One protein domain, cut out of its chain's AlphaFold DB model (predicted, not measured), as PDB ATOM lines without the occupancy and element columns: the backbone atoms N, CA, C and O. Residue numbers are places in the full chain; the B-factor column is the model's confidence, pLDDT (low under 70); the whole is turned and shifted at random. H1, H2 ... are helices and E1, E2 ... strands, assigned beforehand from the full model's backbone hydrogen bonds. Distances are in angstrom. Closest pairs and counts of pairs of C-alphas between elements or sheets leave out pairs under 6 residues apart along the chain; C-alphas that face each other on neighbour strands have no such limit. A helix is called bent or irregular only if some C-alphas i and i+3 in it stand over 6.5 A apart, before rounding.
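Overview. This is residues 45 to 231 of the 434 residues of an uncharacterized protein of marine sediment metagenome (UniProt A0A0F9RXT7). Two twisted four-stranded sheets lie face to face as a sandwich with crossed strands, E5 E2 E1 E9 against E4 E3 E6 E8. The long helix H4 and the shorter H5 cover the other face of the first sheet, and the small hairpin of E10 and E11 packs on H4, at the far side from the second sheet. The printed part has 187 residues with six named helices and eleven named strands, in the order E1 E2 H1 E3 E4 E5 H2 H3 E6 E7 E8 E9 H4 E10 E11 H5 H6, and its class is mixed, helices and strands. The first sheet is mixed, in the order E5, E2, E1, E9; the second is all antiparallel, in the order E4, E3, E6, E8. The whole is compact, with a radius of gyration of the C-alphas of 16.5 A, and flat, spanning 49 by 40 by 21 A.

Along the chain. E1, residues 51 to 59, begins at C-alpha 51 (265.474, 200.030, 246.420) and is 24.6 A long. E2, residues 67 to 75, is 25.5 A long. H1, residues 87 to 90, comes before E3, residues 91 to 96, 15.7 A long, and E4, residues 103 to 107. E5, residues 118 to 126, is 26.2 A long. H2 is residues 128 to 134, H3 residues 138 to 143, and E6 residues 145 to 150, 16.1 A long. E7, residues 155 to 157, E8, residues 164 to 167, and E9, residues 171 to 173, follow. H4, residues 176 to 194, is 27.2 A long and begins at C-alpha 176 (251.521, 212.695, 229.104). E10, residues 199 to 202, E11, residues 205 to 208, and H5, residues 210 to 219, 14.3 A long, lead to H6, residues 223 to 226, whose last C-alpha is at (256.623, 210.918, 223.662). H3 and H4 are irregular: C-alphas 139 and 142 are 8.2 A apart, and C-alphas 177 and 180 are 7.1 A apart.

Arrangement. E1 and E2 form a hairpin, with N 56 and O 70 at 2.9 A. E5 is antiparallel to E2, with N 71 and O 122 at 2.9 A, and E9 is parallel to E1, with N 57 and O 171 at 2.9 A. In the second sheet E3 and E4 form a hairpin, with N 95 and O 105 at 2.9 A; E6 is antiparallel to E3, with N 94 and O 147 at 2.8 A, and to E8, with N 148 and O 165 at 2.9 A. In the sandwich, two sheets face to face, the facing parts are 9.5 A centre to centre and the strands stand at 47 degrees. H4 and H5 are on the same face of the first sheet, which with them makes two layers. H4 runs along the strands, 14 degrees from E1 on the local plane, at a height over the sheet of 9.1 A. H5 lies over E5 and only just stands up from the sheet, rising 43 degrees. H4 and H5 are close but not clearly touching, the closest C-alphas, of Ala 187 and Gly 212, being 6.9 A apart. H5 and H6 touch only at the corner, and only just, with 3 pairs of C-alphas within 8 A; the closest are those of Met 217 and Leu 223, 5.7 A apart. H2 and H3 only graze the first sheet, and H1 only grazes the second. E10 and E11 form a hairpin, with N 200 and O 207 at 2.8 A; the closest C-alphas of H4 and E10, of Ala 187 and Ile 199, are 6.5 A apart. E7 pairs with no named strand. Every O i to N i+4 pair is within hydrogen-bond range in H2, against 13 of 15 in H4, 5 of 6 in H5 and 0 of 2 in H3, where 2 of 3 O i to N i+3 pairs are; H1 and H6 are too short for an i+4 pair.

Size, cuts and confidence. The two C-alphas farthest apart, of Pro 160 and Pro 203, are 53.5 A apart. The printed part has no cut. The link from E2 to H1 is long, with 11 residues. The mean pLDDT of the printed part is 96.4, and no printed residue is under 70.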
ATOM      1  N   ASP A  45     275.037 189.246 246.361       94.44
ATOM      2  CA  ASP A  45     273.943 190.154 246.693       94.44
ATOM      3  C   ASP A  45     274.462 191.604 246.813       94.44
ATOM      4  O   ASP A  45     275.615 191.821 247.199       94.44
ATOM      5  N   PRO A  46     273.625 192.610 246.503       95.81
ATOM      6  CA  PRO A  46     273.999 194.013 246.646       95.81
ATOM      7  C   PRO A  46     274.325 194.360 248.106       95.81
ATOM      8  O   PRO A  46     273.754 193.800 249.047       95.81
ATOM      9  N   ASP A  47     275.212 195.337 248.300       95.94
ATOM     10  CA  ASP A  47     275.690 195.778 249.618       95.94
ATOM     11  C   ASP A  47     274.570 196.370 250.488       95.94
ATOM     12  O   ASP A  47     274.631 196.341 251.723       95.94
ATOM     13  N   ALA A  48     273.531 196.896 249.841       95.69
ATOM     14  CA  ALA A  48     272.295 197.343 250.460       95.69
ATOM     15  C   ALA A  48     271.092 196.649 249.815       95.69
ATOM     16  O   ALA A  48     271.135 196.221 248.662       95.69
ATOM     17  N   ALA A  49     269.983 196.575 250.554       95.81
ATOM     18  CA  ALA A  49     268.734 196.066 250.000       95.81
ATOM     19  C   ALA A  49     268.349 196.851 248.737       95.81
ATOM     20  O   ALA A  49     268.420 198.082 248.726       95.81
ATOM     21  N   LEU A  50     267.905 196.131 247.702       97.38
ATOM     22  CA  LEU A  50     267.399 196.736 246.472       97.38
ATOM     23  C   LEU A  50     266.346 197.792 246.808       97.38
ATOM     24  O   LEU A  50     265.428 197.519 247.588       97.38
ATOM     25  N   ALA A  51     266.440 198.967 246.198       97.88
ATOM     26  CA  ALA A  51     265.474 200.030 246.420       97.88
ATOM     27  C   ALA A  51     264.738 200.378 245.127       97.88
ATOM     28  O   ALA A  51     265.339 200.528 244.064       97.88
ATOM     29  N   VAL A  52     263.421 200.523 245.251       98.31
ATOM     30  CA  VAL A  52     262.565 201.177 244.263       98.31
ATOM     31  C   VAL A  52     262.123 202.480 244.913       98.31
ATOM     32  O   VAL A  52     261.347 202.466 245.866       98.31
ATOM     33  N   ASN A  53     262.700 203.586 244.459       97.88
ATOM     34  CA  ASN A  53     262.527 204.903 245.070       97.88
ATOM     35  C   ASN A  53     261.237 205.592 244.611       97.88
ATOM     36  O   ASN A  53     260.757 206.495 245.293       97.88
ATOM     37  N   GLY A  54     260.706 205.188 243.455       97.69
ATOM     38  CA  GLY A  54     259.445 205.694 242.935       97.69
ATOM     39  C   GLY A  54     258.954 204.925 241.711       97.69
ATOM     40  O   GLY A  54     259.755 204.451 240.901       97.69
ATOM     41  N   VAL A  55     257.635 204.829 241.571       98.50
ATOM     42  CA  VAL A  55     256.932 204.216 240.442       98.50
ATOM     43  C   VAL A  55     255.858 205.174 239.930       98.50
ATOM     44  O   VAL A  55     254.906 205.502 240.639       98.50
ATOM     45  N   PHE A  56     255.991 205.586 238.672       98.25
ATOM     46  CA  PHE A  56     255.108 206.555 238.024       98.25
ATOM     47  C   PHE A  56     254.459 205.932 236.793       98.25
ATOM     48  O   PHE A  56     255.161 205.367 235.953       98.25
ATOM     49  N   VAL A  57     253.141 206.061 236.665       98.31
ATOM     50  CA  VAL A  57     252.386 205.599 235.493       98.31
ATOM     51  C   VAL A  57     251.868 206.796 234.709       98.31
ATOM     52  O   VAL A  57     251.331 207.733 235.294       98.31
ATOM     53  N   TYR A  58     252.026 206.759 233.390       98.19
ATOM     54  CA  TYR A  58     251.560 207.780 232.459       98.19
ATOM     55  C   TYR A  58     250.663 207.142 231.411       98.19
ATOM     56  O   TYR A  58     251.067 206.160 230.793       98.19
ATOM     57  N   ASN A  59     249.498 207.737 231.182       97.31
ATOM     58  CA  ASN A  59     248.613 207.364 230.084       97.31
ATOM     59  C   ASN A  59     248.767 208.318 228.891       97.31
ATOM     60  O   ASN A  59     249.163 209.479 229.065       97.31
ATOM     61  N   ASP A  60     248.377 207.833 227.713       96.38
ATOM     62  CA  ASP A  60     248.222 208.610 226.477       96.38
ATOM     63  C   ASP A  60     249.532 209.274 226.001       96.38
ATOM     64  O   ASP A  60     249.593 210.480 225.742       96.38
ATOM     65  N   LEU A  61     250.611 208.490 225.936       95.62
ATOM     66  CA  LEU A  61     251.968 208.901 225.569       95.62
ATOM     67  C   LEU A  61     252.206 208.945 224.055       95.62
ATOM     68  O   LEU A  61     252.646 209.972 223.539       95.62
ATOM     69  N   LEU A  62     251.997 207.829 223.348       95.81
ATOM     70  CA  LEU A  62     252.161 207.733 221.889       95.81
ATOM     71  C   LEU A  62     250.812 207.673 221.177       95.81
ATOM     72  O   LEU A  62     250.662 208.250 220.099       95.81
ATOM     73  N   GLU A  63     249.852 206.970 221.769       95.56
ATOM     74  CA  GLU A  63     248.487 206.829 221.271       95.56
ATOM     75  C   GLU A  63     247.483 206.865 222.428       95.56
ATOM     76  O   GLU A  63     247.823 206.574 223.572       95.56
ATOM     77  N   GLU A  64     246.237 207.228 222.130       96.12
ATOM     78  CA  GLU A  64     245.165 207.228 223.128       96.12
ATOM     79  C   GLU A  64     244.929 205.809 223.671       96.12
ATOM     80  O   GLU A  64     244.751 204.854 222.909       96.12
ATOM     81  N   GLY A  65     244.914 205.682 224.997       96.19
ATOM     82  CA  GLY A  65     244.712 204.437 225.728       96.19
ATOM     83  C   GLY A  65     245.981 203.632 226.016       96.19
ATOM     84  O   GLY A  65     245.868 202.566 226.620       96.19
ATOM     85  N   ASP A  66     247.166 204.089 225.605       98.00
ATOM     86  CA  ASP A  66     248.429 203.446 225.980       98.00
ATOM     87  C   ASP A  66     248.873 203.805 227.414       98.00
ATOM     88  O   ASP A  66     248.322 204.710 228.052       98.00
ATOM     89  N   ALA A  67     249.850 203.061 227.946       98.12
ATOM     90  CA  ALA A  67     250.400 203.310 229.276       98.12
ATOM     91  C   ALA A  67     251.913 203.062 229.342       98.12
ATOM     92  O   ALA A  67     252.436 202.082 228.805       98.12
ATOM     93  N   GLY A  68     252.627 203.924 230.058       98.25
ATOM     94  CA  GLY A  68     254.050 203.787 230.347       98.25
ATOM     95  C   GLY A  68     254.337 203.864 231.841       98.25
ATOM     96  O   GLY A  68     253.821 204.740 232.531       98.25
ATOM     97  N   ILE A  69     255.164 202.949 232.343       98.56
ATOM     98  CA  ILE A  69     255.559 202.860 233.749       98.56
ATOM     99  C   ILE A  69     257.047 203.166 233.859       98.56
ATOM    100  O   ILE A  69     257.884 202.465 233.284       98.56
ATOM    101  N   LEU A  70     257.366 204.202 234.627       98.62
ATOM    102  CA  LEU A  70     258.718 204.631 234.950       98.62
ATOM    103  C   LEU A  70     259.056 204.213 236.380       98.62
ATOM    104  O   LEU A  70     258.339 204.565 237.317       98.62
ATOM    105  N   ILE A  71     260.151 203.481 236.543       98.69
ATOM    106  CA  ILE A  71     260.607 202.952 237.830       98.69
ATOM    107  C   ILE A  71     261.975 203.564 238.131       98.69
ATOM    108  O   ILE A  71     262.914 203.334 237.373       98.69
ATOM    109  N   ASP A  72     262.096 204.309 239.226       98.44
ATOM    110  CA  ASP A  72     263.373 204.783 239.775       98.44
ATOM    111  C   ASP A  72     263.935 203.725 240.718       98.44
ATOM    112  O   ASP A  72     263.298 203.372 241.717       98.44
ATOM    113  N   TYR A  73     265.118 203.209 240.403       98.50
ATOM    114  CA  TYR A  73     265.758 202.153 241.175       98.50
ATOM    115  C   TYR A  73     267.110 202.582 241.737       98.50
ATOM    116  O   TYR A  73     267.775 203.476 241.213       98.50
ATOM    117  N   PHE A  74     267.551 201.875 242.779       98.06
ATOM    118  CA  PHE A  74     268.920 201.928 243.276       98.06
ATOM    119  C   PHE A  74     269.429 200.524 243.639       98.06
ATOM    120  O   PHE A  74     268.800 199.819 244.433       98.06
ATOM    121  N   ILE A  75     270.557 200.122 243.039       97.81
ATOM    122  CA  ILE A  75     271.232 198.829 243.254       97.81
ATOM    123  C   ILE A  75     272.656 199.108 243.747       97.81
ATOM    124  O   ILE A  75     273.510 199.511 242.959       97.81
ATOM    125  N   ASP A  76     272.916 198.926 245.040       97.12
ATOM    126  CA  ASP A  76     274.192 199.308 245.657       97.12
ATOM    127  C   ASP A  76     275.235 198.182 245.601       97.12
ATOM    128  O   ASP A  76     275.018 197.117 246.170       97.12
ATOM    129  N   TYR A  77     276.373 198.448 244.959       95.38
ATOM    130  CA  TYR A  77     277.581 197.606 244.969       95.38
ATOM    131  C   TYR A  77     278.840 198.427 245.315       95.38
ATOM    132  O   TYR A  77     279.957 198.131 244.882       95.38
ATOM    133  N   SER A  78     278.673 199.531 246.049       90.69
ATOM    134  CA  SER A  78     279.756 200.485 246.316       90.69
ATOM    135  C   SER A  78     280.878 199.954 247.223       90.69
ATOM    136  O   SER A  78     281.992 200.483 247.177       90.69
ATOM    137  N   ILE A  79     280.620 198.925 248.037       86.62
ATOM    138  CA  ILE A  79     281.569 198.319 248.988       86.62
ATOM    139  C   ILE A  79     282.204 197.055 248.398       86.62
ATOM    140  O   ILE A  79     283.430 196.913 248.448       86.62
ATOM    141  N   SER A  80     281.395 196.136 247.865       81.50
ATOM    142  CA  SER A  80     281.859 194.874 247.262       81.50
ATOM    143  C   SER A  80     282.497 195.077 245.885       81.50
ATOM    144  O   SER A  80     283.331 194.271 245.464       81.50
ATOM    145  N   GLY A  81     282.194 196.204 245.238       88.25
ATOM    146  CA  GLY A  81     282.585 196.497 243.869       88.25
ATOM    147  C   GLY A  81     281.584 195.912 242.876       88.25
ATOM    148  O   GLY A  81     280.933 194.904 243.132       88.25
ATOM    149  N   ASN A  82     281.470 196.558 241.716       90.25
ATOM    150  CA  ASN A  82     280.496 196.154 240.709       90.25
ATOM    151  C   ASN A  82     280.754 194.715 240.222       90.25
ATOM    152  O   ASN A  82     281.895 194.400 239.854       90.25
ATOM    153  N   PRO A  83     279.708 193.867 240.153       92.75
ATOM    154  CA  PRO A  83     279.784 192.553 239.528       92.75
ATOM    155  C   PRO A  83     280.290 192.618 238.081       92.75
ATOM    156  O   PRO A  83     280.243 193.662 237.423       92.75
ATOM    157  N   THR A  84     280.776 191.481 237.574       92.62
ATOM    158  CA  THR A  84     281.246 191.395 236.179       92.62
ATOM    159  C   THR A  84     280.072 191.424 235.205       92.62
ATOM    160  O   THR A  84     280.153 192.057 234.152       92.62
ATOM    161  N   GLU A  85     278.984 190.749 235.567       94.69
ATOM    162  CA  GLU A  85     277.692 190.822 234.905       94.69
ATOM    163  C   GLU A  85     277.143 192.244 235.017       94.69
ATOM    164  O   GLU A  85     277.313 192.929 236.027       94.69
ATOM    165  N   THR A  86     276.466 192.703 233.976       97.00
ATOM    166  CA  THR A  86     275.861 194.035 233.959       97.00
ATOM    167  C   THR A  86     274.476 194.028 234.607       97.00
ATOM    168  O   THR A  86     273.819 192.991 234.672       97.00
ATOM    169  N   ALA A  87     273.958 195.186 235.024       97.12
ATOM    170  CA  ALA A  87     272.604 195.270 235.571       97.12
ATOM    171  C   ALA A  87     271.525 194.785 234.578       97.12
ATOM    172  O   ALA A  87     270.532 194.206 235.015       97.12
ATOM    173  N   THR A  88     271.735 194.954 233.263       97.69
ATOM    174  CA  THR A  88     270.844 194.414 232.211       97.69
ATOM    175  C   THR A  88     270.736 192.886 232.295       97.69
ATOM    176  O   THR A  88     269.685 192.311 232.022       97.69
ATOM    177  N   GLU A  89     271.829 192.206 232.638       96.81
ATOM    178  CA  GLU A  89     271.881 190.743 232.734       96.81
ATOM    179  C   GLU A  89     271.413 190.259 234.108       96.81
ATOM    180  O   GLU A  89     270.739 189.230 234.217       96.81
ATOM    181  N   SER A  90     271.760 191.019 235.146       97.19
ATOM    182  CA  SER A  90     271.593 190.637 236.543       97.19
ATOM    183  C   SER A  90     270.229 190.972 237.127       97.19
ATOM    184  O   SER A  90     269.842 190.324 238.090       97.19
ATOM    185  N   TYR A  91     269.485 191.941 236.590       98.31
ATOM    186  CA  TYR A  91     268.255 192.435 237.217       98.31
ATOM    187  C   TYR A  91     267.101 192.612 236.229       98.31
ATOM    188  O   TYR A  91     267.288 192.857 235.039       98.31
ATOM    189  N   LEU A  92     265.875 192.503 236.744       98.38
ATOM    190  CA  LEU A  92     264.629 192.692 236.005       98.38
ATOM    191  C   LEU A  92     263.672 193.580 236.804       98.38
ATOM    192  O   LEU A  92     263.423 193.334 237.987       98.38
ATOM    193  N   GLY A  93     263.093 194.575 236.134       98.50
ATOM    194  CA  GLY A  93     261.896 195.277 236.581       98.50
ATOM    195  C   GLY A  93     260.659 194.581 236.027       98.50
ATOM    196  O   GLY A  93     260.546 194.386 234.816       98.50
ATOM    197  N   ILE A  94     259.735 194.186 236.897       98.62
ATOM    198  CA  ILE A  94     258.545 193.415 236.535       98.62
ATOM    199  C   ILE A  94     257.298 194.162 236.994       98.62
ATOM    200  O   ILE A  94     257.170 194.473 238.176       98.62
ATOM    201  N   PHE A  95     256.367 194.406 236.073       98.62
ATOM    202  CA  PHE A  95     255.035 194.907 236.401       98.62
ATOM    203  C   PHE A  95     254.086 193.734 236.651       98.62
ATOM    204  O   PHE A  95     253.953 192.835 235.813       98.62
ATOM    205  N   ILE A  96     253.466 193.737 237.826       98.62
ATOM    206  CA  ILE A  96     252.618 192.670 238.347       98.62
ATOM    207  C   ILE A  96     251.191 193.193 238.475       98.62
ATOM    208  O   ILE A  96     250.972 194.301 238.973       98.62
ATOM    209  N   ASP A  97     250.243 192.368 238.045       98.25
ATOM    210  CA  ASP A  97     248.808 192.630 238.081       98.25
ATOM    211  C   ASP A  97     248.282 192.835 239.520       98.25
ATOM    212  O   ASP A  97     248.952 192.578 240.524       98.25
ATOM    213  N   THR A  98     247.036 193.279 239.612       97.81
ATOM    214  CA  THR A  98     246.240 193.529 240.818       97.81
ATOM    215  C   THR A  98     246.071 192.313 241.736       97.81
ATOM    216  O   THR A  98     245.747 192.475 242.915       97.81
ATOM    217  N   ASP A  99     246.326 191.098 241.241       96.94
ATOM    218  CA  ASP A  99     246.362 189.874 242.050       96.94
ATOM    219  C   ASP A  99     247.665 189.719 242.867       96.94
ATOM    220  O   ASP A  99     247.765 188.845 243.732       96.94
ATOM    221  N   GLY A 100     248.663 190.570 242.606       94.88
ATOM    222  CA  GLY A 100     249.963 190.572 243.267       94.88
ATOM    223  C   GLY A 100     250.898 189.426 242.868       94.88
ATOM    224  O   GLY A 100     251.948 189.275 243.500       94.88
ATOM    225  N   THR A 101     250.557 188.622 241.854       95.88
ATOM    226  CA  THR A 101     251.339 187.443 241.431       95.88
ATOM    227  C   THR A 101     251.500 187.277 239.919       95.88
ATOM    228  O   THR A 101     252.519 186.734 239.487       95.88
ATOM    229  N   THR A 102     250.550 187.742 239.110       98.06
ATOM    230  CA  THR A 102     250.581 187.603 237.653       98.06
ATOM    231  C   THR A 102     251.508 188.646 237.045       98.06
ATOM    232  O   THR A 102     251.289 189.848 237.152       98.06
ATOM    233  N   GLN A 103     252.561 188.178 236.381       98.06
ATOM    234  CA  GLN A 103     253.479 189.036 235.644       98.06
ATOM    235  C   GLN A 103     252.855 189.488 234.323       98.06
ATOM    236  O   GLN A 103     252.581 188.662 233.453       98.06
ATOM    237  N   LEU A 104     252.716 190.804 234.153       98.06
ATOM    238  CA  LEU A 104     252.216 191.410 232.920       98.06
ATOM    239  C   LEU A 104     253.352 191.666 231.926       98.06
ATOM    240  O   LEU A 104     253.247 191.327 230.747       98.06
ATOM    241  N   LYS A 105     254.466 192.245 232.392       98.56
ATOM    242  CA  LYS A 105     255.634 192.556 231.551       98.56
ATOM    243  C   LYS A 105     256.897 192.661 232.399       98.56
ATOM    244  O   LYS A 105     256.830 193.068 233.555       98.56
ATOM    245  N   ALA A 106     258.040 192.291 231.826       98.19
ATOM    246  CA  ALA A 106     259.349 192.443 232.453       98.19
ATOM    247  C   ALA A 106     260.329 193.108 231.491       98.19
ATOM    248  O   ALA A 106     260.328 192.803 230.297       98.19
ATOM    249  N   VAL A 107     261.157 194.002 232.024       98.38
ATOM    250  CA  VAL A 107     262.179 194.748 231.287       98.38
ATOM    251  C   VAL A 107     263.443 194.818 232.141       98.38
ATOM    252  O   VAL A 107     263.376 195.033 233.349       98.38
ATOM    253  N   ALA A 108     264.597 194.611 231.516       98.19
ATOM    254  CA  ALA A 108     265.891 194.785 232.162       98.19
ATOM    255  C   ALA A 108     266.291 196.275 232.188       98.19
ATOM    256  O   ALA A 108     265.962 197.001 231.245       98.19
ATOM    257  N   PRO A 109     266.995 196.752 233.230       97.88
ATOM    258  CA  PRO A 109     267.514 198.116 233.255       97.88
ATOM    259  C   PRO A 109     268.540 198.326 232.140       97.88
ATOM    260  O   PRO A 109     269.284 197.412 231.802       97.88
ATOM    261  N   TYR A 110     268.607 199.536 231.582       98.06
ATOM    262  CA  TYR A 110     269.614 199.867 230.574       98.06
ATOM    263  C   TYR A 110     270.953 200.223 231.229       98.06
ATOM    264  O   TYR A 110     271.041 201.120 232.068       98.06
ATOM    265  N   THR A 111     272.017 199.550 230.803       96.94
ATOM    266  CA  THR A 111     273.373 199.753 231.322       96.94
ATOM    267  C   THR A 111     274.067 200.919 230.634       96.94
ATOM    268  O   THR A 111     274.249 200.899 229.416       96.94
ATOM    269  N   PHE A 112     274.505 201.906 231.416       96.00
ATOM    270  CA  PHE A 112     275.200 203.085 230.898       96.00
ATOM    271  C   PHE A 112     276.431 203.433 231.736       96.00
ATOM    272  O   PHE A 112     277.551 203.166 231.310       96.00
ATOM    273  N   GLN A 113     276.220 203.963 232.940       96.25
ATOM    274  CA  GLN A 113     277.271 204.239 233.915       96.25
ATOM    275  C   GLN A 113     277.409 203.048 234.871       96.25
ATOM    276  O   GLN A 113     276.408 202.407 235.183       96.25
ATOM    277  N   ASP A 114     278.637 202.724 235.289       95.06
ATOM    278  CA  ASP A 114     278.926 201.690 236.297       95.06
ATOM    279  C   ASP A 114     278.240 200.338 236.024       95.06
ATOM    280  O   ASP A 114     277.701 199.692 236.917       95.06
ATOM    281  N   SER A 115     278.221 199.917 234.753       96.12
ATOM    282  CA  SER A 115     277.527 198.700 234.302       96.12
ATOM    283  C   SER A 115     276.043 198.650 234.702       96.12
ATOM    284  O   SER A 115     275.488 197.567 234.862       96.12
ATOM    285  N   GLY A 116     275.389 199.809 234.848       95.94
ATOM    286  CA  GLY A 116     273.976 199.965 235.213       95.94
ATOM    287  C   GLY A 116     273.665 199.852 236.710       95.94
ATOM    288  O   GLY A 116     272.488 199.933 237.077       95.94
ATOM    289  N   TYR A 117     274.684 199.669 237.556       97.50
ATOM    290  CA  TYR A 117     274.558 199.674 239.014       97.50
ATOM    291  C   TYR A 117     274.463 201.105 239.570       97.50
ATOM    292  O   TYR A 117     274.717 202.087 238.875       97.50
ATOM    293  N   GLY A 118     274.059 201.232 240.832       97.19
ATOM    294  CA  GLY A 118     273.710 202.508 241.449       97.19
ATOM    295  C   GLY A 118     272.287 202.939 241.101       97.19
ATOM    296  O   GLY A 118     271.379 202.107 241.023       97.19
ATOM    297  N   ARG A 119     272.075 204.252 240.945       97.81
ATOM    298  CA  ARG A 119     270.761 204.819 240.609       97.81
ATOM    299  C   ARG A 119     270.515 204.769 239.106       97.81
ATOM    300  O   ARG A 119     271.408 205.119 238.337       97.81
ATOM    301  N   GLY A 120     269.299 204.422 238.702       98.25
ATOM    302  CA  GLY A 120     268.877 204.445 237.304       98.25
ATOM    303  C   GLY A 120     267.361 204.379 237.158       98.25
ATOM    304  O   GLY A 120     266.625 204.415 238.145       98.25
ATOM    305  N   ILE A 121     266.898 204.276 235.913       98.62
ATOM    306  CA  ILE A 121     265.481 204.098 235.591       98.62
ATOM    307  C   ILE A 121     265.217 202.823 234.784       98.62
ATOM    308  O   ILE A 121     266.051 202.386 233.986       98.62
ATOM    309  N   ILE A 122     264.028 202.251 234.959       98.75
ATOM    310  CA  ILE A 122     263.461 201.205 234.097       98.75
ATOM    311  C   ILE A 122     262.165 201.740 233.489       98.75
ATOM    312  O   ILE A 122     261.376 202.398 234.170       98.75
ATOM    313  N   TRP A 123     261.942 201.437 232.212       98.56
ATOM    314  CA  TRP A 123     260.742 201.824 231.481       98.56
ATOM    315  C   TRP A 123     259.994 200.604 230.956       98.56
ATOM    316  O   TRP A 123     260.555 199.781 230.231       98.56
ATOM    317  N   ILE A 124     258.711 200.504 231.293       98.69
ATOM    318  CA  ILE A 124     257.817 199.456 230.802       98.69
ATOM    319  C   ILE A 124     256.680 200.128 230.039       98.69
ATOM    320  O   ILE A 124     255.904 200.878 230.618       98.69
ATOM    321  N   TYR A 125     256.569 199.846 228.743       98.44
ATOM    322  CA  TYR A 125     255.526 200.401 227.879       98.44
ATOM    323  C   TYR A 125     254.481 199.348 227.508       98.44
ATOM    324  O   TYR A 125     254.843 198.216 227.167       98.44
ATOM    325  N   PHE A 126     253.209 199.732 227.520       98.56
ATOM    326  CA  PHE A 126     252.062 198.955 227.071       98.56
ATOM    327  C   PHE A 126     251.314 199.736 225.990       98.56
ATOM    328  O   PHE A 126     250.920 200.876 226.208       98.56
ATOM    329  N   THR A 127     251.101 199.103 224.840       98.38
ATOM    330  CA  THR A 127     250.229 199.632 223.774       98.38
ATOM    331  C   THR A 127     248.775 199.714 224.241       98.38
ATOM    332  O   THR A 127     248.386 198.986 225.161       98.38
ATOM    333  N   ALA A 128     247.932 200.500 223.564       98.12
ATOM    334  CA  ALA A 128     246.514 200.611 223.931       98.12
ATOM    335  C   ALA A 128     245.778 199.253 223.903       98.12
ATOM    336  O   ALA A 128     244.915 198.953 224.737       98.12
ATOM    337  N   ALA A 129     246.174 198.373 222.976       98.38
ATOM    338  CA  ALA A 129     245.655 197.011 222.890       98.38
ATOM    339  C   ALA A 129     246.070 196.142 224.091       98.38
ATOM    340  O   ALA A 129     245.250 195.380 224.609       98.38
ATOM    341  N   GLU A 130     247.321 196.246 224.550       98.44
ATOM    342  CA  GLU A 130     247.796 195.530 225.740       98.44
ATOM    343  C   GLU A 130     247.135 196.068 227.015       98.44
ATOM    344  O   GLU A 130     246.696 195.263 227.834       98.44
ATOM    345  N   VAL A 131     246.999 197.392 227.158       98.19
ATOM    346  CA  VAL A 131     246.286 198.029 228.284       98.19
ATOM    347  C   VAL A 131     244.868 197.474 228.397       98.19
ATOM    348  O   VAL A 131     244.464 197.021 229.467       98.19
ATOM    349  N   THR A 132     244.148 197.399 227.276       97.88
ATOM    350  CA  THR A 132     242.801 196.808 227.226       97.88
ATOM    351  C   THR A 132     242.818 195.312 227.554       97.88
ATOM    352  O   THR A 132     241.978 194.828 228.310       97.88
ATOM    353  N   THR A 133     243.776 194.563 227.000       98.06
ATOM    354  CA  THR A 133     243.883 193.104 227.191       98.06
ATOM    355  C   THR A 133     244.161 192.737 228.648       98.06
ATOM    356  O   THR A 133     243.579 191.783 229.160       98.06
ATOM    357  N   TYR A 134     245.028 193.498 229.314       97.69
ATOM    358  CA  TYR A 134     245.415 193.284 230.707       97.69
ATOM    359  C   TYR A 134     244.548 194.060 231.702       97.69
ATOM    360  O   TYR A 134     244.770 193.946 232.899       97.69
ATOM    361  N   SER A 135     243.551 194.818 231.229       97.06
ATOM    362  CA  SER A 135     242.694 195.666 232.073       97.06
ATOM    363  C   SER A 135     243.495 196.629 232.964       97.06
ATOM    364  O   SER A 135     243.172 196.821 234.134       97.06
ATOM    365  N   ILE A 136     244.556 197.226 232.409       97.12
ATOM    366  CA  ILE A 136     245.397 198.195 233.121       97.12
ATOM    367  C   ILE A 136     244.603 199.495 233.282       97.12
ATOM    368  O   ILE A 136     244.318 200.182 232.307       97.12
ATOM    369  N   ASP A 137     244.232 199.827 234.517       95.56
ATOM    370  CA  ASP A 137     243.416 200.999 234.833       95.56
ATOM    371  C   ASP A 137     243.827 201.656 236.158       95.56
ATOM    372  O   ASP A 137     244.369 201.015 237.060       95.56
ATOM    373  N   SER A 138     243.525 202.948 236.295       96.06
ATOM    374  CA  SER A 138     243.816 203.719 237.509       96.06
ATOM    375  C   SER A 138     242.868 203.421 238.674       96.06
ATOM    376  O   SER A 138     243.149 203.806 239.807       96.06
ATOM    377  N   THR A 139     241.755 202.716 238.447       96.31
ATOM    378  CA  THR A 139     240.803 202.366 239.519       96.31
ATOM    379  C   THR A 139     241.442 201.399 240.512       96.31
ATOM    380  O   THR A 139     241.144 201.449 241.708       96.31
ATOM    381  N   ASN A 140     242.357 200.556 240.030       93.69
ATOM    382  CA  ASN A 140     243.068 199.563 240.827       93.69
ATOM    383  C   ASN A 140     244.546 199.912 241.080       93.69
ATOM    384  O   ASN A 140     245.327 199.025 241.424       93.69
ATOM    385  N   GLU A 141     244.936 201.189 240.965       95.75
ATOM    386  CA  GLU A 141     246.318 201.673 241.156       95.75
ATOM    387  C   GLU A 141     246.997 201.075 242.405       95.75
ATOM    388  O   GLU A 141     248.098 200.533 242.331       95.75
ATOM    389  N   ALA A 142     246.306 201.086 243.549       95.81
ATOM    390  CA  ALA A 142     246.839 200.600 244.825       95.81
ATOM    391  C   ALA A 142     247.060 199.073 244.890       95.81
ATOM    392  O   ALA A 142     247.641 198.575 245.864       95.81
ATOM    393  N   LEU A 143     246.583 198.305 243.906       97.31
ATOM    394  CA  LEU A 143     246.713 196.846 243.850       97.31
ATOM    395  C   LEU A 143     247.869 196.390 242.956       97.31
ATOM    396  O   LEU A 143     248.459 195.349 243.243       97.31
ATOM    397  N   TYR A 144     248.250 197.177 241.950       98.25
ATOM    398  CA  TYR A 144     249.410 196.878 241.112       98.25
ATOM    399  C   TYR A 144     250.712 196.879 241.914       98.25
ATOM    400  O   TYR A 144     250.861 197.581 242.925       98.25
ATOM    401  N   ARG A 145     251.682 196.075 241.472       98.19
ATOM    402  CA  ARG A 145     253.008 195.992 242.096       98.19
ATOM    403  C   ARG A 145     254.105 196.069 241.045       98.19
ATOM    404  O   ARG A 145     253.968 195.542 239.946       98.19
ATOM    405  N   VAL A 146     255.229 196.657 241.427       98.50
ATOM    406  CA  VAL A 146     256.487 196.580 240.683       98.50
ATOM    407  C   VAL A 146     257.474 195.760 241.490       98.50
ATOM    408  O   VAL A 146     257.671 196.006 242.681       98.50
ATOM    409  N   TRP A 147     258.085 194.765 240.856       98.31
ATOM    410  CA  TRP A 147     259.172 193.991 241.446       98.31
ATOM    411  C   TRP A 147     260.483 194.382 240.784       98.31
ATOM    412  O   TRP A 147     260.592 194.325 239.563       98.31
ATOM    413  N   LEU A 148     261.482 194.720 241.592       98.56
ATOM    414  CA  LEU A 148     262.876 194.734 241.170       98.56
ATOM    415  C   LEU A 148     263.517 193.466 241.718       98.56
ATOM    416  O   LEU A 148     263.580 193.285 242.935       98.56
ATOM    417  N   VAL A 149     263.916 192.562 240.830       98.12
ATOM    418  CA  VAL A 149     264.387 191.227 241.207       98.12
ATOM    419  C   VAL A 149     265.663 190.870 240.462       98.12
ATOM    420  O   VAL A 149     265.816 191.205 239.287       98.12
ATOM    421  N   GLY A 150     266.572 190.182 241.146       97.62
ATOM    422  CA  GLY A 150     267.715 189.541 240.517       97.62
ATOM    423  C   GLY A 150     267.265 188.481 239.508       97.62
ATOM    424  O   GLY A 150     266.245 187.812 239.681       97.62
ATOM    425  N   ASN A 151     268.016 188.315 238.427       95.94
ATOM    426  CA  ASN A 151     267.721 187.347 237.388       95.94
ATOM    427  C   ASN A 151     267.826 185.918 237.965       95.94
ATOM    428  O   ASN A 151     268.919 185.497 238.356       95.94
ATOM    429  N   PRO A 152     266.726 185.139 237.992       94.12
ATOM    430  CA  PRO A 152     266.711 183.808 238.603       94.12
ATOM    431  C   PRO A 152     267.500 182.762 237.801       94.12
ATOM    432  O   PRO A 152     267.646 181.628 238.246       94.12
ATOM    433  N   THR A 153     267.971 183.107 236.598       92.81
ATOM    434  CA  THR A 153     268.832 182.228 235.792       92.81
ATOM    435  C   THR A 153     270.303 182.286 236.212       92.81
ATOM    436  O   THR A 153     271.080 181.422 235.802       92.81
ATOM    437  N   LEU A 154     270.679 183.266 237.040       92.56
ATOM    438  CA  LEU A 154     272.014 183.401 237.618       92.56
ATOM    439  C   LEU A 154     272.084 182.730 238.994       92.56
ATOM    440  O   LEU A 154     271.073 182.535 239.666       92.56
ATOM    441  N   SER A 155     273.295 182.362 239.409       93.12
ATOM    442  CA  SER A 155     273.547 181.864 240.767       93.12
ATOM    443  C   SER A 155     273.852 183.041 241.688       93.12
ATOM    444  O   SER A 155     274.747 183.816 241.372       93.12
ATOM    445  N   TRP A 156     273.144 183.153 242.812       93.88
ATOM    446  CA  TRP A 156     273.311 184.235 243.789       93.88
ATOM    447  C   TRP A 156     274.034 183.745 245.055       93.88
ATOM    448  O   TRP A 156     274.014 182.549 245.371       93.88
ATOM    449  N   VAL A 157     274.727 184.650 245.749       91.69
ATOM    450  CA  VAL A 157     275.452 184.409 247.011       91.69
ATOM    451  C   VAL A 157     275.121 185.551 247.977       91.69
ATOM    452  O   VAL A 157     275.175 186.704 247.568       91.69
ATOM    453  N   PRO A 158     274.821 185.288 249.268       88.62
ATOM    454  CA  PRO A 158     274.978 184.026 250.000       88.62
ATOM    455  C   PRO A 158     273.807 183.037 249.886       88.62
ATOM    456  O   PRO A 158     273.932 181.908 250.368       88.62
ATOM    457  N   GLY A 159     272.673 183.441 249.311       82.44
ATOM    458  CA  GLY A 159     271.461 182.624 249.221       82.44
ATOM    459  C   GLY A 159     271.176 182.118 247.803       82.44
ATOM    460  O   GLY A 159     271.566 182.762 246.841       82.44
ATOM    461  N   PRO A 160     270.463 180.984 247.645       85.94
ATOM    462  CA  PRO A 160     270.055 180.499 246.323       85.94
ATOM    463  C   PRO A 160     268.976 181.373 245.666       85.94
ATOM    464  O   PRO A 160     268.742 181.245 244.465       85.94
ATOM    465  N   ASP A 161     268.293 182.211 246.448       93.25
ATOM    466  CA  ASP A 161     267.195 183.044 245.977       93.25
ATOM    467  C   ASP A 161     267.728 184.417 245.542       93.25
ATOM    468  O   ASP A 161     268.442 185.049 246.320       93.25
ATOM    469  N   PRO A 162     267.369 184.907 244.342       94.75
ATOM    470  CA  PRO A 162     267.780 186.229 243.892       94.75
ATOM    471  C   PRO A 162     267.219 187.332 244.807       94.75
ATOM    472  O   PRO A 162     266.067 187.232 245.256       94.75
ATOM    473  N   PRO A 163     267.970 188.426 245.030       96.31
ATOM    474  CA  PRO A 163     267.503 189.554 245.819       96.31
ATOM    475  C   PRO A 163     266.266 190.169 245.162       96.31
ATOM    476  O   PRO A 163     266.150 190.236 243.936       96.31
ATOM    477  N   LYS A 164     265.306 190.606 245.980       96.81
ATOM    478  CA  LYS A 164     264.011 191.098 245.506       96.81
ATOM    479  C   LYS A 164     263.473 192.218 246.386       96.81
ATOM    480  O   LYS A 164     263.406 192.060 247.602       96.81
ATOM    481  N   THR A 165     262.950 193.259 245.745       98.06
ATOM    482  CA  THR A 165     262.148 194.313 246.380       98.06
ATOM    483  C   THR A 165     260.831 194.509 245.636       98.06
ATOM    484  O   THR A 165     260.752 194.336 244.420       98.06
ATOM    485  N   ILE A 166     259.775 194.836 246.386       97.88
ATOM    486  CA  ILE A 166     258.418 195.068 245.880       97.88
ATOM    487  C   ILE A 166     258.002 196.492 246.243       97.88
ATOM    488  O   ILE A 166     258.088 196.871 247.410       97.88
ATOM    489  N   ALA A 167     257.496 197.237 245.266       98.25
ATOM    490  CA  ALA A 167     256.907 198.559 245.446       98.25
ATOM    491  C   ALA A 167     255.481 198.620 244.879       98.25
ATOM    492  O   ALA A 167     255.084 197.786 244.058       98.25
ATOM    493  N   GLY A 168     254.698 199.584 245.364       98.12
ATOM    494  CA  GLY A 168     253.420 199.976 244.764       98.12
ATOM    495  C   GLY A 168     253.616 201.087 243.733       98.12
ATOM    496  O   GLY A 168     254.745 201.483 243.465       98.12
ATOM    497  N   ILE A 169     252.515 201.580 243.169       98.25
ATOM    498  CA  ILE A 169     252.511 202.793 242.344       98.25
ATOM    499  C   ILE A 169     252.459 204.010 243.274       98.25
ATOM    500  O   ILE A 169     251.634 204.044 244.189       98.25
ATOM    501  N   ASP A 170     253.338 204.988 243.051       97.69
ATOM    502  CA  ASP A 170     253.368 206.240 243.817       97.69
ATOM    503  C   ASP A 170     252.481 207.320 243.193       97.69
ATOM    504  O   ASP A 170     251.949 208.178 243.902       97.69
ATOM    505  N   SER A 171     252.352 207.310 241.864       97.06
ATOM    506  CA  SER A 171     251.529 208.269 241.133       97.06
ATOM    507  C   SER A 171     251.045 207.713 239.799       97.06
ATOM    508  O   SER A 171     251.849 207.271 238.969       97.06
ATOM    509  N   TRP A 172     249.739 207.827 239.560       97.31
ATOM    510  CA  TRP A 172     249.102 207.579 238.272       97.31
ATOM    511  C   TRP A 172     248.652 208.878 237.606       97.31
ATOM    512  O   TRP A 172     247.764 209.590 238.084       97.31
ATOM    513  N   LEU A 173     249.232 209.178 236.449       95.56
ATOM    514  CA  LEU A 173     248.972 210.389 235.685       95.56
ATOM    515  C   LEU A 173     248.153 210.057 234.440       95.56
ATOM    516  O   LEU A 173     248.598 209.356 233.536       95.56
ATOM    517  N   SER A 174     246.950 210.623 234.366       90.38
ATOM    518  CA  SER A 174     246.020 210.441 233.246       90.38
ATOM    519  C   SER A 174     246.404 211.228 231.984       90.38
ATOM    520  O   SER A 174     245.550 211.477 231.145       90.38
ATOM    521  N   THR A 175     247.625 211.756 231.904       86.06
ATOM    522  CA  THR A 175     248.086 212.551 230.764       86.06
ATOM    523  C   THR A 175     249.607 212.548 230.669       86.06
ATOM    524  O   THR A 175     250.314 212.652 231.678       86.06
ATOM    525  N   ALA A 176     250.110 212.542 229.435       91.31
ATOM    526  CA  ALA A 176     251.521 212.695 229.104       91.31
ATOM    527  C   ALA A 176     252.113 214.083 229.427       91.31
ATOM    528  O   ALA A 176     253.329 214.258 229.361       91.31
ATOM    529  N   ALA A 177     251.301 215.082 229.800       93.38
ATOM    530  CA  ALA A 177     251.753 216.473 229.936       93.38
ATOM    531  C   ALA A 177     252.926 216.672 230.918       93.38
ATOM    532  O   ALA A 177     253.772 217.540 230.698       93.38
ATOM    533  N   LEU A 178     253.000 215.872 231.988       94.94
ATOM    534  CA  LEU A 178     254.067 215.956 232.996       94.94
ATOM    535  C   LEU A 178     255.277 215.064 232.688       94.94
ATOM    536  O   LEU A 178     256.324 215.218 233.323       94.94
ATOM    537  N   PHE A 179     255.166 214.160 231.713       97.06
ATOM    538  CA  PHE A 179     256.225 213.211 231.379       97.06
ATOM    539  C   PHE A 179     257.552 213.906 231.012       97.06
ATOM    540  O   PHE A 179     258.568 213.572 231.627       97.06
ATOM    541  N   PRO A 180     257.581 214.947 230.146       97.25
ATOM    542  CA  PRO A 180     258.810 215.685 229.845       97.25
ATOM    543  C   PRO A 180     259.516 216.243 231.091       97.25
ATOM    544  O   PRO A 180     260.727 216.086 231.245       97.25
ATOM    545  N   SER A 181     258.764 216.871 232.001       96.69
ATOM    546  CA  SER A 181     259.328 217.443 233.229       96.69
ATOM    547  C   SER A 181     259.841 216.380 234.191       96.69
ATOM    548  O   SER A 181     260.857 216.601 234.842       96.69
ATOM    549  N   THR A 182     259.187 215.218 234.261       97.25
ATOM    550  CA  THR A 182     259.663 214.121 235.106       97.25
ATOM    551  C   THR A 182     260.975 213.545 234.584       97.25
ATOM    552  O   THR A 182     261.887 213.326 235.375       97.25
ATOM    553  N   ILE A 183     261.118 213.368 233.265       98.50
ATOM    554  CA  ILE A 183     262.382 212.899 232.679       98.50
ATOM    555  C   ILE A 183     263.523 213.882 232.949       98.50
ATOM    556  O   ILE A 183     264.603 213.459 233.355       98.50
ATOM    557  N   LEU A 184     263.280 215.188 232.800       98.25
ATOM    558  CA  LEU A 184     264.274 216.203 233.162       98.25
ATOM    559  C   LEU A 184     264.587 216.187 234.669       98.25
ATOM    560  O   LEU A 184     265.745 216.300 235.042       98.25
ATOM    561  N   GLY A 185     263.599 215.961 235.537       98.00
ATOM    562  CA  GLY A 185     263.842 215.791 236.975       98.00
ATOM    563  C   GLY A 185     264.728 214.581 237.300       98.00
ATOM    564  O   GLY A 185     265.615 214.672 238.143       98.00
ATOM    565  N   PHE A 186     264.543 213.456 236.603       98.38
ATOM    566  CA  PHE A 186     265.424 212.295 236.756       98.38
ATOM    567  C   PHE A 186     266.823 212.535 236.205       98.38
ATOM    568  O   PHE A 186     267.789 212.088 236.815       98.38
ATOM    569  N   ALA A 187     266.944 213.245 235.084       98.44
ATOM    570  CA  ALA A 187     268.242 213.600 234.529       98.44
ATOM    571  C   ALA A 187     269.071 214.432 235.526       98.44
ATOM    572  O   ALA A 187     270.251 214.149 235.692       98.44
ATOM    573  N   ASP A 188     268.445 215.358 236.256       98.19
ATOM    574  CA  ASP A 188     269.097 216.192 237.279       98.19
ATOM    575  C   ASP A 188     269.596 215.341 238.461       98.19
ATOM    576  O   ASP A 188     270.743 215.435 238.902       98.19
ATOM    577  N   LEU A 189     268.755 214.412 238.927       97.38
ATOM    578  CA  LEU A 189     269.113 213.480 239.999       97.38
ATOM    579  C   LEU A 189     270.247 212.523 239.605       97.38
ATOM    580  O   LEU A 189     271.093 212.198 240.442       97.38
ATOM    581  N   LEU A 190     270.249 212.049 238.357       97.88
ATOM    582  CA  LEU A 190     271.282 211.154 237.837       97.88
ATOM    583  C   LEU A 190     272.589 211.895 237.545       97.88
ATOM    584  O   LEU A 190     273.651 211.340 237.805       97.88
ATOM    585  N   GLU A 191     272.537 213.149 237.093       97.50
ATOM    586  CA  GLU A 191     273.721 213.996 236.903       97.50
ATOM    587  C   GLU A 191     274.502 214.160 238.213       97.50
ATOM    588  O   GLU A 191     275.723 213.967 238.241       97.50
ATOM    589  N   LEU A 192     273.792 214.386 239.325       95.81
ATOM    590  CA  LEU A 192     274.398 214.426 240.657       95.81
ATOM    591  C   LEU A 192     274.988 213.070 241.076       95.81
ATOM    592  O   LEU A 192     276.071 213.028 241.659       95.81
ATOM    593  N   ALA A 193     274.280 211.970 240.807       94.56
ATOM    594  CA  ALA A 193     274.710 210.629 241.206       94.56
ATOM    595  C   ALA A 193     275.918 210.123 240.400       94.56
ATOM    596  O   ALA A 193     276.778 209.440 240.949       94.56
ATOM    597  N   TRP A 194     275.975 210.439 239.107       96.69
ATOM    598  CA  TRP A 194     276.988 209.931 238.178       96.69
ATOM    599  C   TRP A 194     278.139 210.901 237.949       96.69
ATOM    600  O   TRP A 194     279.157 210.509 237.377       96.69
ATOM    601  N   THR A 195     278.024 212.152 238.408       96.62
ATOM    602  CA  THR A 195     278.990 213.222 238.105       96.62
ATOM    603  C   THR A 195     279.176 213.421 236.591       96.62
ATOM    604  O   THR A 195     280.290 213.608 236.101       96.62
ATOM    605  N   ILE A 196     278.070 213.353 235.841       97.38
ATOM    606  CA  ILE A 196     278.014 213.495 234.379       97.38
ATOM    607  C   ILE A 196     276.921 214.496 234.014       97.38
ATOM    608  O   ILE A 196     275.776 214.279 234.388       97.38
ATOM    609  N   ASP A 197     277.241 215.505 233.202       98.00
ATOM    610  CA  ASP A 197     276.265 216.491 232.722       98.00
ATOM    611  C   ASP A 197     275.229 215.838 231.777       98.00
ATOM    612  O   ASP A 197     275.511 215.540 230.605       98.00
ATOM    613  N   LEU A 198     274.007 215.621 232.268       98.06
ATOM    614  CA  LEU A 198     272.877 215.061 231.517       98.06
ATOM    615  C   LEU A 198     271.899 216.143 231.057       98.06
ATOM    616  O   LEU A 198     271.166 215.912 230.087       98.06
ATOM    617  N   ILE A 199     271.912 217.318 231.690       98.12
ATOM    618  CA  ILE A 199     271.079 218.471 231.336       98.12
ATOM    619  C   ILE A 199     271.948 219.666 230.925       98.12
ATOM    620  O   ILE A 199     273.069 219.859 231.377       98.12
ATOM    621  N   GLN A 200     271.418 220.495 230.033       97.25
ATOM    622  CA  GLN A 200     271.944 221.815 229.713       97.25
ATOM    623  C   GLN A 200     270.821 222.850 229.672       97.25
ATOM    624  O   GLN A 200     269.701 222.577 229.235       97.25
ATOM    625  N   GLU A 201     271.149 224.073 230.070       96.94
ATOM    626  CA  GLU A 201     270.249 225.214 229.958       96.94
ATOM    627  C   GLU A 201     270.279 225.803 228.543       96.94
ATOM    628  O   GLU A 201     271.338 226.099 227.985       96.94
ATOM    629  N   THR A 202     269.098 226.006 227.959       94.31
ATOM    630  CA  THR A 202     268.926 226.632 226.640       94.31
ATOM    631  C   THR A 202     267.943 227.803 226.734       94.31
ATOM    632  O   THR A 202     267.179 227.884 227.696       94.31
ATOM    633  N   PRO A 203     267.857 228.695 225.727       91.94
ATOM    634  CA  PRO A 203     266.834 229.747 225.709       91.94
ATOM    635  C   PRO A 203     265.386 229.233 225.769       91.94
ATOM    636  O   PRO A 203     264.480 230.008 226.064       91.94
ATOM    637  N   LEU A 204     265.156 227.946 225.481       89.25
ATOM    638  CA  LEU A 204     263.844 227.295 225.542       89.25
ATOM    639  C   LEU A 204     263.618 226.529 226.867       89.25
ATOM    640  O   LEU A 204     262.610 225.829 227.004       89.25
ATOM    641  N   GLY A 205     264.546 226.640 227.826       93.94
ATOM    642  CA  GLY A 205     264.571 225.932 229.111       93.94
ATOM    643  C   GLY A 205     265.581 224.779 229.147       93.94
ATOM    644  O   GLY A 205     266.364 224.593 228.210       93.94
ATOM    645  N   SER A 206     265.534 223.985 230.217       96.94
ATOM    646  CA  SER A 206     266.400 222.821 230.424       96.94
ATOM    647  C   SER A 206     266.155 221.751 229.354       96.94
ATOM    648  O   SER A 206     265.006 221.441 229.014       96.94
ATOM    649  N   ARG A 207     267.231 221.213 228.780       97.69
ATOM    650  CA  ARG A 207     267.221 220.174 227.738       97.69
ATOM    651  C   ARG A 207     268.255 219.109 228.051       97.69
ATOM    652  O   ARG A 207     269.242 219.395 228.714       97.69
ATOM    653  N   LEU A 208     268.069 217.904 227.528       98.19
ATOM    654  CA  LEU A 208     269.077 216.856 227.619       98.19
ATOM    655  C   LEU A 208     270.357 217.267 226.863       98.19
ATOM    656  O   LEU A 208     270.301 217.870 225.783       98.19
ATOM    657  N   THR A 209     271.520 216.941 227.428       97.75
ATOM    658  CA  THR A 209     272.801 216.955 226.703       97.75
ATOM    659  C   THR A 209     272.883 215.761 225.753       97.75
ATOM    660  O   THR A 209     272.061 214.852 225.808       97.75
ATOM    661  N   VAL A 210     273.921 215.687 224.914       96.75
ATOM    662  CA  VAL A 210     274.164 214.501 224.066       96.75
ATOM    663  C   VAL A 210     274.262 213.212 224.895       96.75
ATOM    664  O   VAL A 210     273.798 212.161 224.458       96.75
ATOM    665  N   GLN A 211     274.836 213.286 226.100       98.06
ATOM    666  CA  GLN A 211     274.964 212.131 226.991       98.06
ATOM    667  C   GLN A 211     273.614 211.765 227.620       98.06
ATOM    668  O   GLN A 211     273.237 210.593 227.595       98.06
ATOM    669  N   GLY A 212     272.842 212.763 228.069       98.06
ATOM    670  CA  GLY A 212     271.460 212.577 228.519       98.06
ATOM    671  C   GLY A 212     270.576 211.954 227.437       98.06
ATOM    672  O   GLY A 212     269.917 210.945 227.681       98.06
ATOM    673  N   GLU A 213     270.623 212.481 226.211       97.94
ATOM    674  CA  GLU A 213     269.898 211.919 225.067       97.94
ATOM    675  C   GLU A 213     270.314 210.461 224.809       97.94
ATOM    676  O   GLU A 213     269.454 209.608 224.587       97.94
ATOM    677  N   SER A 214     271.614 210.150 224.885       97.62
ATOM    678  CA  SER A 214     272.117 208.783 224.707       97.62
ATOM    679  C   SER A 214     271.614 207.823 225.785       97.62
ATOM    680  O   SER A 214     271.307 206.679 225.460       97.62
ATOM    681  N   TYR A 215     271.531 208.233 227.051       98.38
ATOM    682  CA  TYR A 215     271.004 207.370 228.108       98.38
ATOM    683  C   TYR A 215     269.491 207.177 227.961       98.38
ATOM    684  O   TYR A 215     269.011 206.053 227.794       98.38
ATOM    685  N   PHE A 216     268.738 208.278 227.956       98.50
ATOM    686  CA  PHE A 216     267.283 208.229 228.041       98.50
ATOM    687  C   PHE A 216     266.620 207.659 226.784       98.50
ATOM    688  O   PHE A 216     265.592 207.005 226.911       98.50
ATOM    689  N   MET A 217     267.190 207.820 225.583       98.06
ATOM    690  CA  MET A 217     266.623 207.176 224.384       98.06
ATOM    691  C   MET A 217     266.801 205.655 224.364       98.06
ATOM    692  O   MET A 217     266.017 204.967 223.714       98.06
ATOM    693  N   ASN A 218     267.830 205.129 225.035       98.19
ATOM    694  CA  ASN A 218     268.035 203.687 225.142       98.19
ATOM    695  C   ASN A 218     267.250 203.094 226.321       98.19
ATOM    696  O   ASN A 218     266.701 202.003 226.193       98.19
ATOM    697  N   ALA A 219     267.147 203.826 227.436       98.12
ATOM    698  CA  ALA A 219     266.318 203.431 228.573       98.12
ATOM    699  C   ALA A 219     264.813 203.529 228.264       98.12
ATOM    700  O   ALA A 219     264.040 202.699 228.732       98.12
ATOM    701  N   ILE A 220     264.399 204.515 227.460       98.44
ATOM    702  CA  ILE A 220     263.007 204.790 227.085       98.44
ATOM    703  C   ILE A 220     262.895 204.789 225.552       98.44
ATOM    704  O   ILE A 220     263.083 205.826 224.900       98.44
ATOM    705  N   PRO A 221     262.573 203.638 224.939       98.06
ATOM    706  CA  PRO A 221     262.327 203.572 223.506       98.06
ATOM    707  C   PRO A 221     261.244 204.567 223.071       98.06
ATOM    708  O   PRO A 221     260.224 204.722 223.737       98.06
ATOM    709  N   ASN A 222     261.457 205.224 221.927       96.62
ATOM    710  CA  ASN A 222     260.564 206.243 221.352       96.62
ATOM    711  C   ASN A 222     260.393 207.534 222.177       96.62
ATOM    712  O   ASN A 222     259.481 208.314 221.897       96.62
ATOM    713  N   LEU A 223     261.298 207.840 223.114       97.50
ATOM    714  CA  LEU A 223     261.230 209.069 223.916       97.50
ATOM    715  C   LEU A 223     261.124 210.360 223.083       97.50
ATOM    716  O   LEU A 223     260.449 211.298 223.492       97.50
ATOM    717  N   ARG A 224     261.737 210.413 221.891       95.94
ATOM    718  CA  ARG A 224     261.610 211.569 220.979       95.94
ATOM    719  C   ARG A 224     260.184 211.823 220.500       95.94
ATOM    720  O   ARG A 224     259.864 212.964 220.192       95.94
ATOM    721  N   LEU A 225     259.364 210.780 220.418       94.81
ATOM    722  CA  LEU A 225     257.957 210.893 220.042       94.81
ATOM    723  C   LEU A 225     257.100 211.265 221.258       94.81
ATOM    724  O   LEU A 225     256.249 212.135 221.144       94.81
ATOM    725  N   MET A 226     257.381 210.670 222.424       96.12
ATOM    726  CA  MET A 226     256.623 210.918 223.662       96.12
ATOM    727  C   MET A 226     256.888 212.306 224.270       96.12
ATOM    728  O   MET A 226     255.995 212.929 224.833       96.12
ATOM    729  N   ALA A 227     258.131 212.791 224.200       96.31
ATOM    730  CA  ALA A 227     258.566 214.014 224.873       96.31
ATOM    731  C   ALA A 227     259.557 214.828 224.018       96.31
ATOM    732  O   ALA A 227     260.675 215.098 224.458       96.31
ATOM    733  N   PRO A 228     259.191 215.281 222.803       95.38
ATOM    734  CA  PRO A 228     260.116 215.985 221.905       95.38
ATOM    735  C   PRO A 228     260.711 217.262 222.519       95.38
ATOM    736  O   PRO A 228     261.830 217.651 222.190       95.38
ATOM    737  N   ALA A 229     259.987 217.899 223.442       94.69
ATOM    738  CA  ALA A 229     260.384 219.156 224.062       94.69
ATOM    739  C   ALA A 229     261.637 219.063 224.952       94.69
ATOM    740  O   ALA A 229     262.203 220.108 225.247       94.69
ATOM    741  N   ILE A 230     262.084 217.874 225.379       97.00
ATOM    742  CA  ILE A 230     263.272 217.736 226.250       97.00
ATOM    743  C   ILE A 230     264.590 217.676 225.471       97.00
ATOM    744  O   ILE A 230     265.657 217.778 226.069       97.00
ATOM    745  N   PHE A 231     264.542 217.520 224.148       96.50
ATOM    746  CA  PHE A 231     265.728 217.375 223.307       96.50
ATOM    747  C   PHE A 231     266.273 218.743 222.889       96.50
ATOM    748  O   PHE A 231     265.514 219.647 222.532       96.50
TER     749      PHE A 231